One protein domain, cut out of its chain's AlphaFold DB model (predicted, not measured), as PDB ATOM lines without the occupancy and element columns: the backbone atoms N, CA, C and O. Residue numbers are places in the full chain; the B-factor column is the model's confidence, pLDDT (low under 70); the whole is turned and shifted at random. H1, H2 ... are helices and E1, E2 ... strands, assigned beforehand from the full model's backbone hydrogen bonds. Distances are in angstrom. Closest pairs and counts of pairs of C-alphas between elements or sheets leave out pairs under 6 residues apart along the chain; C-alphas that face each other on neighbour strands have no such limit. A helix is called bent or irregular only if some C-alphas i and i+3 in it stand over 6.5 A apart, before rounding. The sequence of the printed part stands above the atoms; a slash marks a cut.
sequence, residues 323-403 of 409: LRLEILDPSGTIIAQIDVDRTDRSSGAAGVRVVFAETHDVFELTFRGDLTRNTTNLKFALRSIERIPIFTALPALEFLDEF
ATOM      1  N   LEU A 323     -33.164   9.854 -36.457       92.31
ATOM      2  CA  LEU A 323     -31.750   9.742 -36.114       92.31
ATOM      3  C   LEU A 323     -31.104   8.579 -36.858       92.31
ATOM      4  O   LEU A 323     -31.738   7.565 -37.129       92.31
ATOM      5  N   ARG A 324     -29.799   8.702 -37.082       93.56
ATOM      6  CA  ARG A 324     -28.942   7.595 -37.492       93.56
ATOM      7  C   ARG A 324     -28.056   7.195 -36.328       93.56
ATOM      8  O   ARG A 324     -27.339   8.038 -35.792       93.56
ATOM      9  N   LEU A 325     -28.126   5.929 -35.939       92.69
ATOM     10  CA  LEU A 325     -27.193   5.335 -34.994       92.69
ATOM     11  C   LEU A 325     -26.048   4.705 -35.776       92.69
ATOM     12  O   LEU A 325     -26.285   4.048 -36.789       92.69
ATOM     13  N   GLU A 326     -24.827   4.888 -35.294       94.62
ATOM     14  CA  GLU A 326     -23.615   4.338 -35.893       94.62
ATOM     15  C   GLU A 326     -22.875   3.538 -34.828       94.62
ATOM     16  O   GLU A 326     -22.769   3.965 -33.684       94.62
ATOM     17  N   ILE A 327     -22.367   2.372 -35.206       93.12
ATOM     18  CA  ILE A 327     -21.446   1.599 -34.382       93.12
ATOM     19  C   ILE A 327     -20.065   1.771 -34.986       93.12
ATOM     20  O   ILE A 327     -19.867   1.549 -36.185       93.12
ATOM     21  N   LEU A 328     -19.119   2.166 -34.146       94.81
ATOM     22  CA  LEU A 328     -17.731   2.372 -34.498       94.81
ATOM     23  C   LEU A 328     -16.877   1.257 -33.905       94.81
ATOM     24  O   LEU A 328     -17.025   0.877 -32.741       94.81
ATOM     25  N   ASP A 329     -15.929   0.770 -34.691       93.38
ATOM     26  CA  ASP A 329     -14.868  -0.083 -34.177       93.38
ATOM     27  C   ASP A 329     -13.890   0.723 -33.282       93.38
ATOM     28  O   ASP A 329     -13.941   1.960 -33.228       93.38
ATOM     29  N   PRO A 330     -12.929   0.069 -32.600       93.81
ATOM     30  CA  PRO A 330     -11.934   0.767 -31.779       93.81
ATOM     31  C   PRO A 330     -11.027   1.750 -32.539       93.81
ATOM     32  O   PRO A 330     -10.314   2.529 -31.905       93.81
ATOM     33  N   SER A 331     -11.005   1.703 -33.876       93.88
ATOM     34  CA  SER A 331     -10.274   2.657 -34.718       93.88
ATOM     35  C   SER A 331     -11.093   3.907 -35.059       93.88
ATOM     36  O   SER A 331     -10.541   4.859 -35.613       93.88
ATOM     37  N   GLY A 332     -12.380   3.930 -34.699       91.69
ATOM     38  CA  GLY A 332     -13.323   4.986 -35.058       91.69
ATOM     39  C   GLY A 332     -13.925   4.812 -36.455       91.69
ATOM     40  O   GLY A 332     -14.446   5.777 -37.012       91.69
ATOM     41  N   THR A 333     -13.839   3.618 -37.043       94.62
ATOM     42  CA  THR A 333     -14.454   3.313 -38.340       94.62
ATOM     43  C   THR A 333     -15.883   2.835 -38.125       94.62
ATOM     44  O   THR A 333     -16.113   1.951 -37.306       94.62
ATOM     45  N   ILE A 334     -16.839   3.385 -38.878       95.00
ATOM     46  CA  ILE A 334     -18.236   2.934 -38.858       95.00
ATOM     47  C   ILE A 334     -18.311   1.523 -39.449       95.00
ATOM     48  O   ILE A 334     -17.941   1.314 -40.608       95.00
ATOM     49  N   ILE A 335     -18.808   0.576 -38.662       95.00
ATOM     50  CA  ILE A 335     -18.961  -0.838 -39.041       95.00
ATOM     51  C   ILE A 335     -20.426  -1.256 -39.182       95.00
ATOM     52  O   ILE A 335     -20.722  -2.168 -39.948       95.00
ATOM     53  N   ALA A 336     -21.349  -0.537 -38.539       94.81
ATOM     54  CA  ALA A 336     -22.782  -0.670 -38.761       94.81
ATOM     55  C   ALA A 336     -23.486   0.675 -38.572       94.81
ATOM     56  O   ALA A 336     -23.018   1.540 -37.834       94.81
ATOM     57  N   GLN A 337     -24.625   0.847 -39.237       95.38
ATOM     58  CA  GLN A 337     -25.486   2.011 -39.060       95.38
ATOM     59  C   GLN A 337     -26.949   1.617 -39.252       95.38
ATOM     60  O   GLN A 337     -27.249   0.735 -40.060       95.38
ATOM     61  N   ILE A 338     -27.851   2.281 -38.540       95.94
ATOM     62  CA  ILE A 338     -29.290   2.064 -38.678       95.94
ATOM     63  C   ILE A 338     -30.052   3.362 -38.421       95.94
ATOM     64  O   ILE A 338     -29.654   4.169 -37.577       95.94
ATOM     65  N   ASP A 339     -31.141   3.561 -39.155       96.06
ATOM     66  CA  ASP A 339     -32.034   4.696 -38.954       96.06
ATOM     67  C   ASP A 339     -33.101   4.333 -37.905       96.06
ATOM     68  O   ASP A 339     -33.657   3.228 -37.896       96.06
ATOM     69  N   VAL A 340     -33.359   5.257 -36.981       95.31
ATOM     70  CA  VAL A 340     -34.328   5.104 -35.894       95.31
ATOM     71  C   VAL A 340     -35.136   6.383 -35.713       95.31
ATOM     72  O   VAL A 340     -34.619   7.492 -35.848       95.31
ATOM     73  N   ASP A 341     -36.385   6.223 -35.300       95.25
ATOM     74  CA  ASP A 341     -37.288   7.318 -34.989       95.25
ATOM     75  C   ASP A 341     -37.499   7.415 -33.487       95.25
ATOM     76  O   ASP A 341     -37.820   6.434 -32.813       95.25
ATOM     77  N   ARG A 342     -37.365   8.620 -32.937       93.69
ATOM     78  CA  ARG A 342     -37.781   8.909 -31.568       93.69
ATOM     79  C   ARG A 342     -39.296   8.777 -31.495       93.69
ATOM     80  O   ARG A 342     -40.010   9.558 -32.112       93.69
ATOM     81  N   THR A 343     -39.778   7.815 -30.721       92.06
ATOM     82  CA  THR A 343     -41.211   7.523 -30.583       92.06
ATOM     83  C   THR A 343     -41.785   7.992 -29.256       92.06
ATOM     84  O   THR A 343     -42.986   8.232 -29.157       92.06
ATOM     85  N   ASP A 344     -40.938   8.145 -28.239       92.00
ATOM     86  CA  ASP A 344     -41.348   8.599 -26.917       92.00
ATOM     87  C   ASP A 344     -40.207   9.348 -26.221       92.00
ATOM     88  O   ASP A 344     -39.016   9.075 -26.418       92.00
ATOM     89  N   ARG A 345     -40.586  10.311 -25.387       92.06
ATOM     90  CA  ARG A 345     -39.679  11.094 -24.560       92.06
ATOM     91  C   ARG A 345     -40.390  11.487 -23.279       92.06
ATOM     92  O   ARG A 345     -41.432  12.137 -23.305       92.06
ATOM     93  N   SER A 346     -39.767  11.167 -22.156       93.00
ATOM     94  CA  SER A 346     -40.251  11.552 -20.838       93.00
ATOM     95  C   SER A 346     -39.106  11.970 -19.920       93.00
ATOM     96  O   SER A 346     -37.920  11.772 -20.204       93.00
ATOM     97  N   SER A 347     -39.463  12.645 -18.834       92.81
ATOM     98  CA  SER A 347     -38.525  13.088 -17.809       92.81
ATOM     99  C   SER A 347     -39.157  12.960 -16.436       92.81
ATOM    100  O   SER A 347     -40.370  13.120 -16.296       92.81
ATOM    101  N   GLY A 348     -38.326  12.737 -15.427       93.06
ATOM    102  CA  GLY A 348     -38.732  12.742 -14.029       93.06
ATOM    103  C   GLY A 348     -37.715  13.465 -13.156       93.06
ATOM    104  O   GLY A 348     -36.903  14.258 -13.635       93.06
ATOM    105  N   ALA A 349     -37.761  13.197 -11.855       94.88
ATOM    106  CA  ALA A 349     -36.946  13.907 -10.874       94.88
ATOM    107  C   ALA A 349     -35.427  13.673 -11.022       94.88
ATOM    108  O   ALA A 349     -34.643  14.519 -10.593       94.88
ATOM    109  N   ALA A 350     -35.005  12.542 -11.601       95.00
ATOM    110  CA  ALA A 350     -33.593  12.166 -11.718       95.00
ATOM    111  C   ALA A 350     -33.011  12.420 -13.117       95.00
ATOM    112  O   ALA A 350     -31.805  12.644 -13.261       95.00
ATOM    113  N   GLY A 351     -33.841  12.381 -14.159       95.25
ATOM    114  CA  GLY A 351     -33.362  12.602 -15.514       95.25
ATOM    115  C   GLY A 351     -34.384  12.293 -16.593       95.25
ATOM    116  O   GLY A 351     -35.570  12.591 -16.453       95.25
ATOM    117  N   VAL A 352     -33.896  11.738 -17.702       94.06
ATOM    118  CA  VAL A 352     -34.662  11.590 -18.944       94.06
ATOM    119  C   VAL A 352     -34.708  10.147 -19.418       94.06
ATOM    120  O   VAL A 352     -33.737   9.396 -19.281       94.06
ATOM    121  N   ARG A 353     -35.826   9.800 -20.046       94.69
ATOM    122  CA  ARG A 353     -36.008   8.586 -20.830       94.69
ATOM    123  C   ARG A 353     -36.352   8.971 -22.262       94.69
ATOM    124  O   ARG A 353     -37.206   9.823 -22.501       94.69
ATOM    125  N   VAL A 354     -35.698   8.324 -23.214       94.00
ATOM    126  CA  VAL A 354     -35.970   8.484 -24.642       94.00
ATOM    127  C   VAL A 354     -36.111   7.105 -25.259       94.00
ATOM    128  O   VAL A 354     -35.323   6.210 -24.955       94.00
ATOM    129  N   VAL A 355     -37.121   6.931 -26.099       94.38
ATOM    130  CA  VAL A 355     -37.376   5.681 -26.811       94.38
ATOM    131  C   VAL A 355     -37.226   5.925 -28.294       94.38
ATOM    132  O   VAL A 355     -37.776   6.888 -28.831       94.38
ATOM    133  N   PHE A 356     -36.500   5.024 -28.936       94.69
ATOM    134  CA  PHE A 356     -36.326   4.977 -30.371       94.69
ATOM    135  C   PHE A 356     -36.869   3.657 -30.899       94.69
ATOM    136  O   PHE A 356     -36.593   2.604 -30.322       94.69
ATOM    137  N   ALA A 357     -37.628   3.709 -31.984       95.38
ATOM    138  CA  ALA A 357     -37.986   2.534 -32.762       95.38
ATOM    139  C   ALA A 357     -37.160   2.535 -34.044       95.38
ATOM    140  O   ALA A 357     -36.995   3.577 -34.672       95.38
ATOM    141  N   GLU A 358     -36.633   1.380 -34.432       95.38
ATOM    142  CA  GLU A 358     -36.072   1.225 -35.773       95.38
ATOM    143  C   GLU A 358     -37.177   1.431 -36.824       95.38
ATOM    144  O   GLU A 358     -38.341   1.113 -36.578       95.38
ATOM    145  N   THR A 359     -36.826   1.991 -37.984       94.31
ATOM    146  CA  THR A 359     -37.779   2.410 -39.034       94.31
ATOM    147  C   THR A 359     -38.718   1.314 -39.563       94.31
ATOM    148  O   THR A 359     -39.787   1.618 -40.094       94.31
ATOM    149  N   HIS A 360     -38.367   0.037 -39.397       92.81
ATOM    150  CA  HIS A 360     -39.187  -1.125 -39.742       92.81
ATOM    151  C   HIS A 360     -39.718  -1.874 -38.506       92.81
ATOM    152  O   HIS A 360     -40.210  -2.995 -38.635       92.81
ATOM    153  N   ASP A 361     -39.653  -1.253 -37.323       91.94
ATOM    154  CA  ASP A 361     -40.102  -1.763 -36.021       91.94
ATOM    155  C   ASP A 361     -39.451  -3.102 -35.619       91.94
ATOM    156  O   ASP A 361     -40.047  -3.897 -34.894       91.94
ATOM    157  N   VAL A 362     -38.216  -3.374 -36.074       94.81
ATOM    158  CA  VAL A 362     -37.490  -4.621 -35.751       94.81
ATOM    159  C   VAL A 362     -37.021  -4.642 -34.295       94.81
ATOM    160  O   VAL A 362     -37.070  -5.681 -33.632       94.81
ATOM    161  N   PHE A 363     -36.579  -3.500 -33.769       95.25
ATOM    162  CA  PHE A 363     -36.209  -3.353 -32.364       95.25
ATOM    163  C   PHE A 363     -36.595  -1.980 -31.812       95.25
ATOM    164  O   PHE A 363     -36.795  -1.011 -32.544       95.25
ATOM    165  N   GLU A 364     -36.658  -1.909 -30.487       96.19
ATOM    166  CA  GLU A 364     -36.760  -0.673 -29.723       96.19
ATOM    167  C   GLU A 364     -35.489  -0.460 -28.897       96.19
ATOM    168  O   GLU A 364     -35.008  -1.377 -28.227       96.19
ATOM    169  N   LEU A 365     -34.970   0.765 -28.913       94.94
ATOM    170  CA  LEU A 365     -33.905   1.228 -28.038       94.94
ATOM    171  C   LEU A 365     -34.492   2.186 -26.999       94.94
ATOM    172  O   LEU A 365     -35.014   3.246 -27.332       94.94
ATOM    173  N   THR A 366     -34.345   1.849 -25.721       95.25
ATOM    174  CA  THR A 366     -34.593   2.776 -24.616       95.25
ATOM    175  C   THR A 366     -33.270   3.333 -24.104       95.25
ATOM    176  O   THR A 366     -32.436   2.595 -23.579       95.25
ATOM    177  N   PHE A 367     -33.106   4.649 -24.208       93.62
ATOM    178  CA  PHE A 367     -32.046   5.412 -23.562       93.62
ATOM    179  C   PHE A 367     -32.554   5.987 -22.237       93.62
ATOM    180  O   PHE A 367     -33.597   6.646 -22.192       93.62
ATOM    181  N   ARG A 368     -31.792   5.794 -21.160       94.44
ATOM    182  CA  ARG A 368     -32.054   6.382 -19.841       94.44
ATOM    183  C   ARG A 368     -30.818   7.113 -19.336       94.44
ATOM    184  O   ARG A 368     -29.789   6.484 -19.085       94.44
ATOM    185  N   GLY A 369     -30.936   8.422 -19.140       94.56
ATOM    186  CA  GLY A 369     -29.888   9.255 -18.551       94.56
ATOM    187  C   GLY A 369     -30.254   9.688 -17.136       94.56
ATOM    188  O   GLY A 369     -31.217  10.431 -16.959       94.56
ATOM    189  N   ASP A 370     -29.477   9.256 -16.141       94.81
ATOM    190  CA  ASP A 370     -29.522   9.779 -14.771       94.81
ATOM    191  C   ASP A 370     -28.577  10.979 -14.684       94.81
ATOM    192  O   ASP A 370     -27.352  10.832 -14.630       94.81
ATOM    193  N   LEU A 371     -29.163  12.175 -14.684       92.88
ATOM    194  CA  LEU A 371     -28.425  13.435 -14.678       92.88
ATOM    195  C   LEU A 371     -27.852  13.751 -13.293       92.88
ATOM    196  O   LEU A 371     -26.894  14.511 -13.184       92.88
ATOM    197  N   THR A 372     -28.402  13.150 -12.234       91.69
ATOM    198  CA  THR A 372     -27.918  13.340 -10.859       91.69
ATOM    199  C   THR A 372     -26.663  12.524 -10.577       91.69
ATOM    200  O   THR A 372     -25.755  12.992  -9.891       91.69
ATOM    201  N   ARG A 373     -26.588  11.311 -11.134       92.19
ATOM    202  CA  ARG A 373     -25.437  10.408 -10.997       92.19
ATOM    203  C   ARG A 373     -24.485  10.459 -12.186       92.19
ATOM    204  O   ARG A 373     -23.440   9.818 -12.133       92.19
ATOM    205  N   ASN A 374     -24.841  11.195 -13.238       91.81
ATOM    206  CA  ASN A 374     -24.127  11.236 -14.511       91.81
ATOM    207  C   ASN A 374     -23.879   9.827 -15.080       91.81
ATOM    208  O   ASN A 374     -22.757   9.465 -15.432       91.81
ATOM    209  N   THR A 375     -24.933   9.007 -15.102       93.38
ATOM    210  CA  THR A 375     -24.875   7.646 -15.651       93.38
ATOM    211  C   THR A 375     -25.902   7.463 -16.752       93.38
ATOM    212  O   THR A 375     -26.959   8.097 -16.759       93.38
ATOM    213  N   THR A 376     -25.595   6.561 -17.676       91.12
ATOM    214  CA  THR A 376     -26.438   6.273 -18.831       91.12
ATOM    215  C   THR A 376     -26.655   4.773 -18.937       91.12
ATOM    216  O   THR A 376     -25.736   3.982 -18.727       91.12
ATOM    217  N   ASN A 377     -27.884   4.379 -19.248       91.75
ATOM    218  CA  ASN A 377     -28.245   3.004 -19.542       91.75
ATOM    219  C   ASN A 377     -28.947   2.947 -20.899       91.75
ATOM    220  O   ASN A 377     -29.833   3.754 -21.172       91.75
ATOM    221  N   LEU A 378     -28.532   1.997 -21.734       91.00
ATOM    222  CA  LEU A 378     -29.184   1.680 -22.996       91.00
ATOM    223  C   LEU A 378     -29.736   0.265 -22.886       91.00
ATOM    224  O   LEU A 378     -29.039  -0.648 -22.435       91.00
ATOM    225  N   LYS A 379     -30.984   0.089 -23.307       92.31
ATOM    226  CA  LYS A 379     -31.654  -1.205 -23.355       92.31
ATOM    227  C   LYS A 379     -32.245  -1.412 -24.738       92.31
ATOM    228  O   LYS A 379     -33.034  -0.589 -25.189       92.31
ATOM    229  N   PHE A 380     -31.918  -2.542 -25.351       91.81
ATOM    230  CA  PHE A 380     -32.535  -2.992 -26.592       91.81
ATOM    231  C   PHE A 380     -33.614  -4.029 -26.295       91.81
ATOM    232  O   PHE A 380     -33.445  -4.894 -25.432       91.81
ATOM    233  N   ALA A 381     -34.722  -3.939 -27.017       93.50
ATOM    234  CA  ALA A 381     -35.779  -4.933 -27.024       93.50
ATOM    235  C   ALA A 381     -36.069  -5.324 -28.473       93.50
ATOM    236  O   ALA A 381     -36.534  -4.503 -29.261       93.50
ATOM    237  N   LEU A 382     -35.791  -6.582 -28.819       93.75
ATOM    238  CA  LEU A 382     -36.177  -7.129 -30.113       93.75
ATOM    239  C   LEU A 382     -37.704  -7.252 -30.169       93.75
ATOM    240  O   LEU A 382     -38.330  -7.748 -29.227       93.75
ATOM    241  N   ARG A 383     -38.294  -6.803 -31.272       92.75
ATOM    242  CA  ARG A 383     -39.728  -6.914 -31.537       92.75
ATOM    243  C   ARG A 383     -40.011  -8.118 -32.430       92.75
ATOM    244  O   ARG A 383     -39.107  -8.817 -32.885       92.75
ATOM    245  N   SER A 384     -41.292  -8.415 -32.630       88.44
ATOM    246  CA  SER A 384     -41.674  -9.511 -33.520       88.44
ATOM    247  C   SER A 384     -41.324  -9.158 -34.961       88.44
ATOM    248  O   SER A 384     -41.839  -8.188 -35.505       88.44
ATOM    249  N   ILE A 385     -40.500  -9.992 -35.591       90.44
ATOM    250  CA  ILE A 385     -40.173  -9.897 -37.021       90.44
ATOM    251  C   ILE A 385     -41.150 -10.689 -37.901       90.44
ATOM    252  O   ILE A 385     -40.929 -10.867 -39.101       90.44
ATOM    253  N   GLU A 386     -42.233 -11.211 -37.321       90.19
ATOM    254  CA  GLU A 386     -43.248 -11.928 -38.082       90.19
ATOM    255  C   GLU A 386     -43.847 -11.026 -39.163       90.19
ATOM    256  O   GLU A 386     -44.303  -9.918 -38.896       90.19
ATOM    257  N   ARG A 387     -43.903 -11.547 -40.395       89.62
ATOM    258  CA  ARG A 387     -44.424 -10.845 -41.584       89.62
ATOM    259  C   ARG A 387     -43.572  -9.659 -42.054       89.62
ATOM    260  O   ARG A 387     -43.981  -8.991 -43.001       89.62
ATOM    261  N   ILE A 388     -42.387  -9.450 -41.482       91.56
ATOM    262  CA  ILE A 388     -41.379  -8.535 -42.025       91.56
ATOM    263  C   ILE A 388     -40.516  -9.313 -43.032       91.56
ATOM    264  O   ILE A 388     -40.021 -10.396 -42.702       91.56
ATOM    265  N   PRO A 389     -40.335  -8.831 -44.278       93.75
ATOM    266  CA  PRO A 389     -39.417  -9.466 -45.212       93.75
ATOM    267  C   PRO A 389     -38.001  -9.530 -44.633       93.75
ATOM    268  O   PRO A 389     -37.503  -8.550 -44.088       93.75
ATOM    269  N   ILE A 390     -37.318 -10.665 -44.795       90.94
ATOM    270  CA  ILE A 390     -35.985 -10.872 -44.199       90.94
ATOM    271  C   ILE A 390     -35.000  -9.784 -44.634       90.94
ATOM    272  O   ILE A 390     -34.262  -9.274 -43.804       90.94
ATOM    273  N   PHE A 391     -35.017  -9.376 -45.908       92.50
ATOM    274  CA  PHE A 391     -34.126  -8.322 -46.406       92.50
ATOM    275  C   PHE A 391     -34.388  -6.946 -45.766       92.50
ATOM    276  O   PHE A 391     -33.513  -6.092 -45.801       92.50
ATOM    277  N   THR A 392     -35.579  -6.733 -45.199       92.69
ATOM    278  CA  THR A 392     -35.946  -5.526 -44.448       92.69
ATOM    279  C   THR A 392     -35.474  -5.618 -43.000       92.69
ATOM    280  O   THR A 392     -34.978  -4.640 -42.460       92.69
ATOM    281  N   ALA A 393     -35.589  -6.795 -42.379       93.19
ATOM    282  CA  ALA A 393     -35.166  -6.999 -40.994       93.19
ATOM    283  C   ALA A 393     -33.644  -7.163 -40.833       93.19
ATOM    284  O   ALA A 393     -33.099  -6.845 -39.779       93.19
ATOM    285  N   LEU A 394     -32.961  -7.669 -41.864       93.06
ATOM    286  CA  LEU A 394     -31.547  -8.040 -41.805       93.06
ATOM    287  C   LEU A 394     -30.622  -6.885 -41.378       93.06
ATOM    288  O   LEU A 394     -29.854  -7.117 -40.449       93.06
ATOM    289  N   PRO A 395     -30.719  -5.654 -41.925       93.81
ATOM    290  CA  PRO A 395     -29.840  -4.558 -41.508       93.81
ATOM    291  C   PRO A 395     -29.938  -4.229 -40.014       93.81
ATOM    292  O   PRO A 395     -28.936  -3.952 -39.362       93.81
ATOM    293  N   ALA A 396     -31.144  -4.300 -39.445       94.25
ATOM    294  CA  ALA A 396     -31.362  -4.056 -38.024       94.25
ATOM    295  C   ALA A 396     -30.773  -5.179 -37.152       94.25
ATOM    296  O   ALA A 396     -30.241  -4.914 -36.077       94.25
ATOM    297  N   LEU A 397     -30.837  -6.431 -37.617       93.25
ATOM    298  CA  LEU A 397     -30.221  -7.569 -36.932       93.25
ATOM    299  C   LEU A 397     -28.689  -7.522 -37.005       93.25
ATOM    300  O   LEU A 397     -28.044  -7.767 -35.993       93.25
ATOM    301  N   GLU A 398     -28.121  -7.167 -38.160       93.44
ATOM    302  CA  GLU A 398     -26.676  -6.958 -38.340       93.44
ATOM    303  C   GLU A 398     -26.171  -5.813 -37.453       93.44
ATOM    304  O   GLU A 398     -25.150  -5.946 -36.787       93.44
ATOM    305  N   PHE A 399     -26.928  -4.715 -37.355       94.56
ATOM    306  CA  PHE A 399     -26.614  -3.631 -36.427       94.56
ATOM    307  C   PHE A 399     -26.570  -4.106 -34.965       94.56
ATOM    308  O   PHE A 399     -25.649  -3.759 -34.231       94.56
ATOM    309  N   LEU A 400     -27.548  -4.905 -34.528       92.56
ATOM    310  CA  LEU A 400     -27.555  -5.457 -33.170       92.56
ATOM    311  C   LEU A 400     -26.414  -6.456 -32.936       92.56
ATOM    312  O   LEU A 400     -25.912  -6.525 -31.815       92.56
ATOM    313  N   ASP A 401     -26.012  -7.207 -33.966       93.19
ATOM    314  CA  ASP A 401     -24.883  -8.140 -33.898       93.19
ATOM    315  C   ASP A 401     -23.565  -7.400 -33.656       93.19
ATOM    316  O   ASP A 401     -22.763  -7.864 -32.863       93.19
ATOM    317  N   GLU A 402     -23.383  -6.204 -34.221       93.62
ATOM    318  CA  GLU A 402     -22.188  -5.377 -33.992       93.62
ATOM    319  C   GLU A 402     -22.207  -4.620 -32.645       93.62
ATOM    320  O   GLU A 402     -21.195  -4.038 -32.234       93.62
ATOM    321  N   PHE A 403     -23.330  -4.630 -31.912       88.94
ATOM    322  CA  PHE A 403     -23.491  -3.916 -30.639       88.94
ATOM    323  C   PHE A 403     -22.889  -4.698 -29.457       88.94
ATOM    324  O   PHE A 403     -23.573  -5.136 -28.528       88.94
TER     325      PHE A 403
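What this domain is: This is residues 323 to 403 of the 409 residues of the protein "Mrr_cat domain-containing protein" of Amycolatopsis coloradensis (UniProt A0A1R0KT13). A five-stranded sheet, twisted and curled like part of a barrel, has the helix H1 packed mostly on E2. The long strand E2 bends by 75 degrees at residue 343, pairing first with E1, then with E3. The printed part has 81 residues with five named strands, then one named helix; the class is mixed. The antiparallel order E1 E2 E3 E4 E5 is a meander, each strand neighbouring the one before. It is only just loose, close to compact, with radius of gyration of the C-alphas 14.1 A and spans 42 by 34 by 17 A.

Where its parts are: E1, residues 323 to 328, 15.9 A, begins at C-alpha 323 (-31.750, 9.742, -36.114). E2 is 334 to 347, 30.9 A; E3 351 to 358, 23.4 A; E4 363 to 370, 22.9 A; E5 375 to 382, 23.6 A. H1, 390 to 401, 15.4 A, ends at C-alpha 401 (-24.883, -8.140, -33.898).

How they stand to each other: Hairpins E1 and E2, E2 and E3, E3 and E4, and E4 and E5 have, within hydrogen-bond range, N 325 and O 338, 2.8 A; N 343 and O 355, 2.9 A; N 354 and O 367, 2.9 A; N 366 and O 379, 2.8 A. H1 is on the sheet; its closest C-alphas to E2 are Phe 399 and Ala 336, 5.4 A. H1 is irregular, only just: C-alphas 392 and 395 are 6.8 A apart; 6 of 8 O i to N i+4 pairs are within range.

The domain as a whole: The farthest C-alphas, Thr 372 and Pro 389, are 42.8 A apart. The printed part has no cut, no link is long, and no printed residue is under 70 in pLDDT.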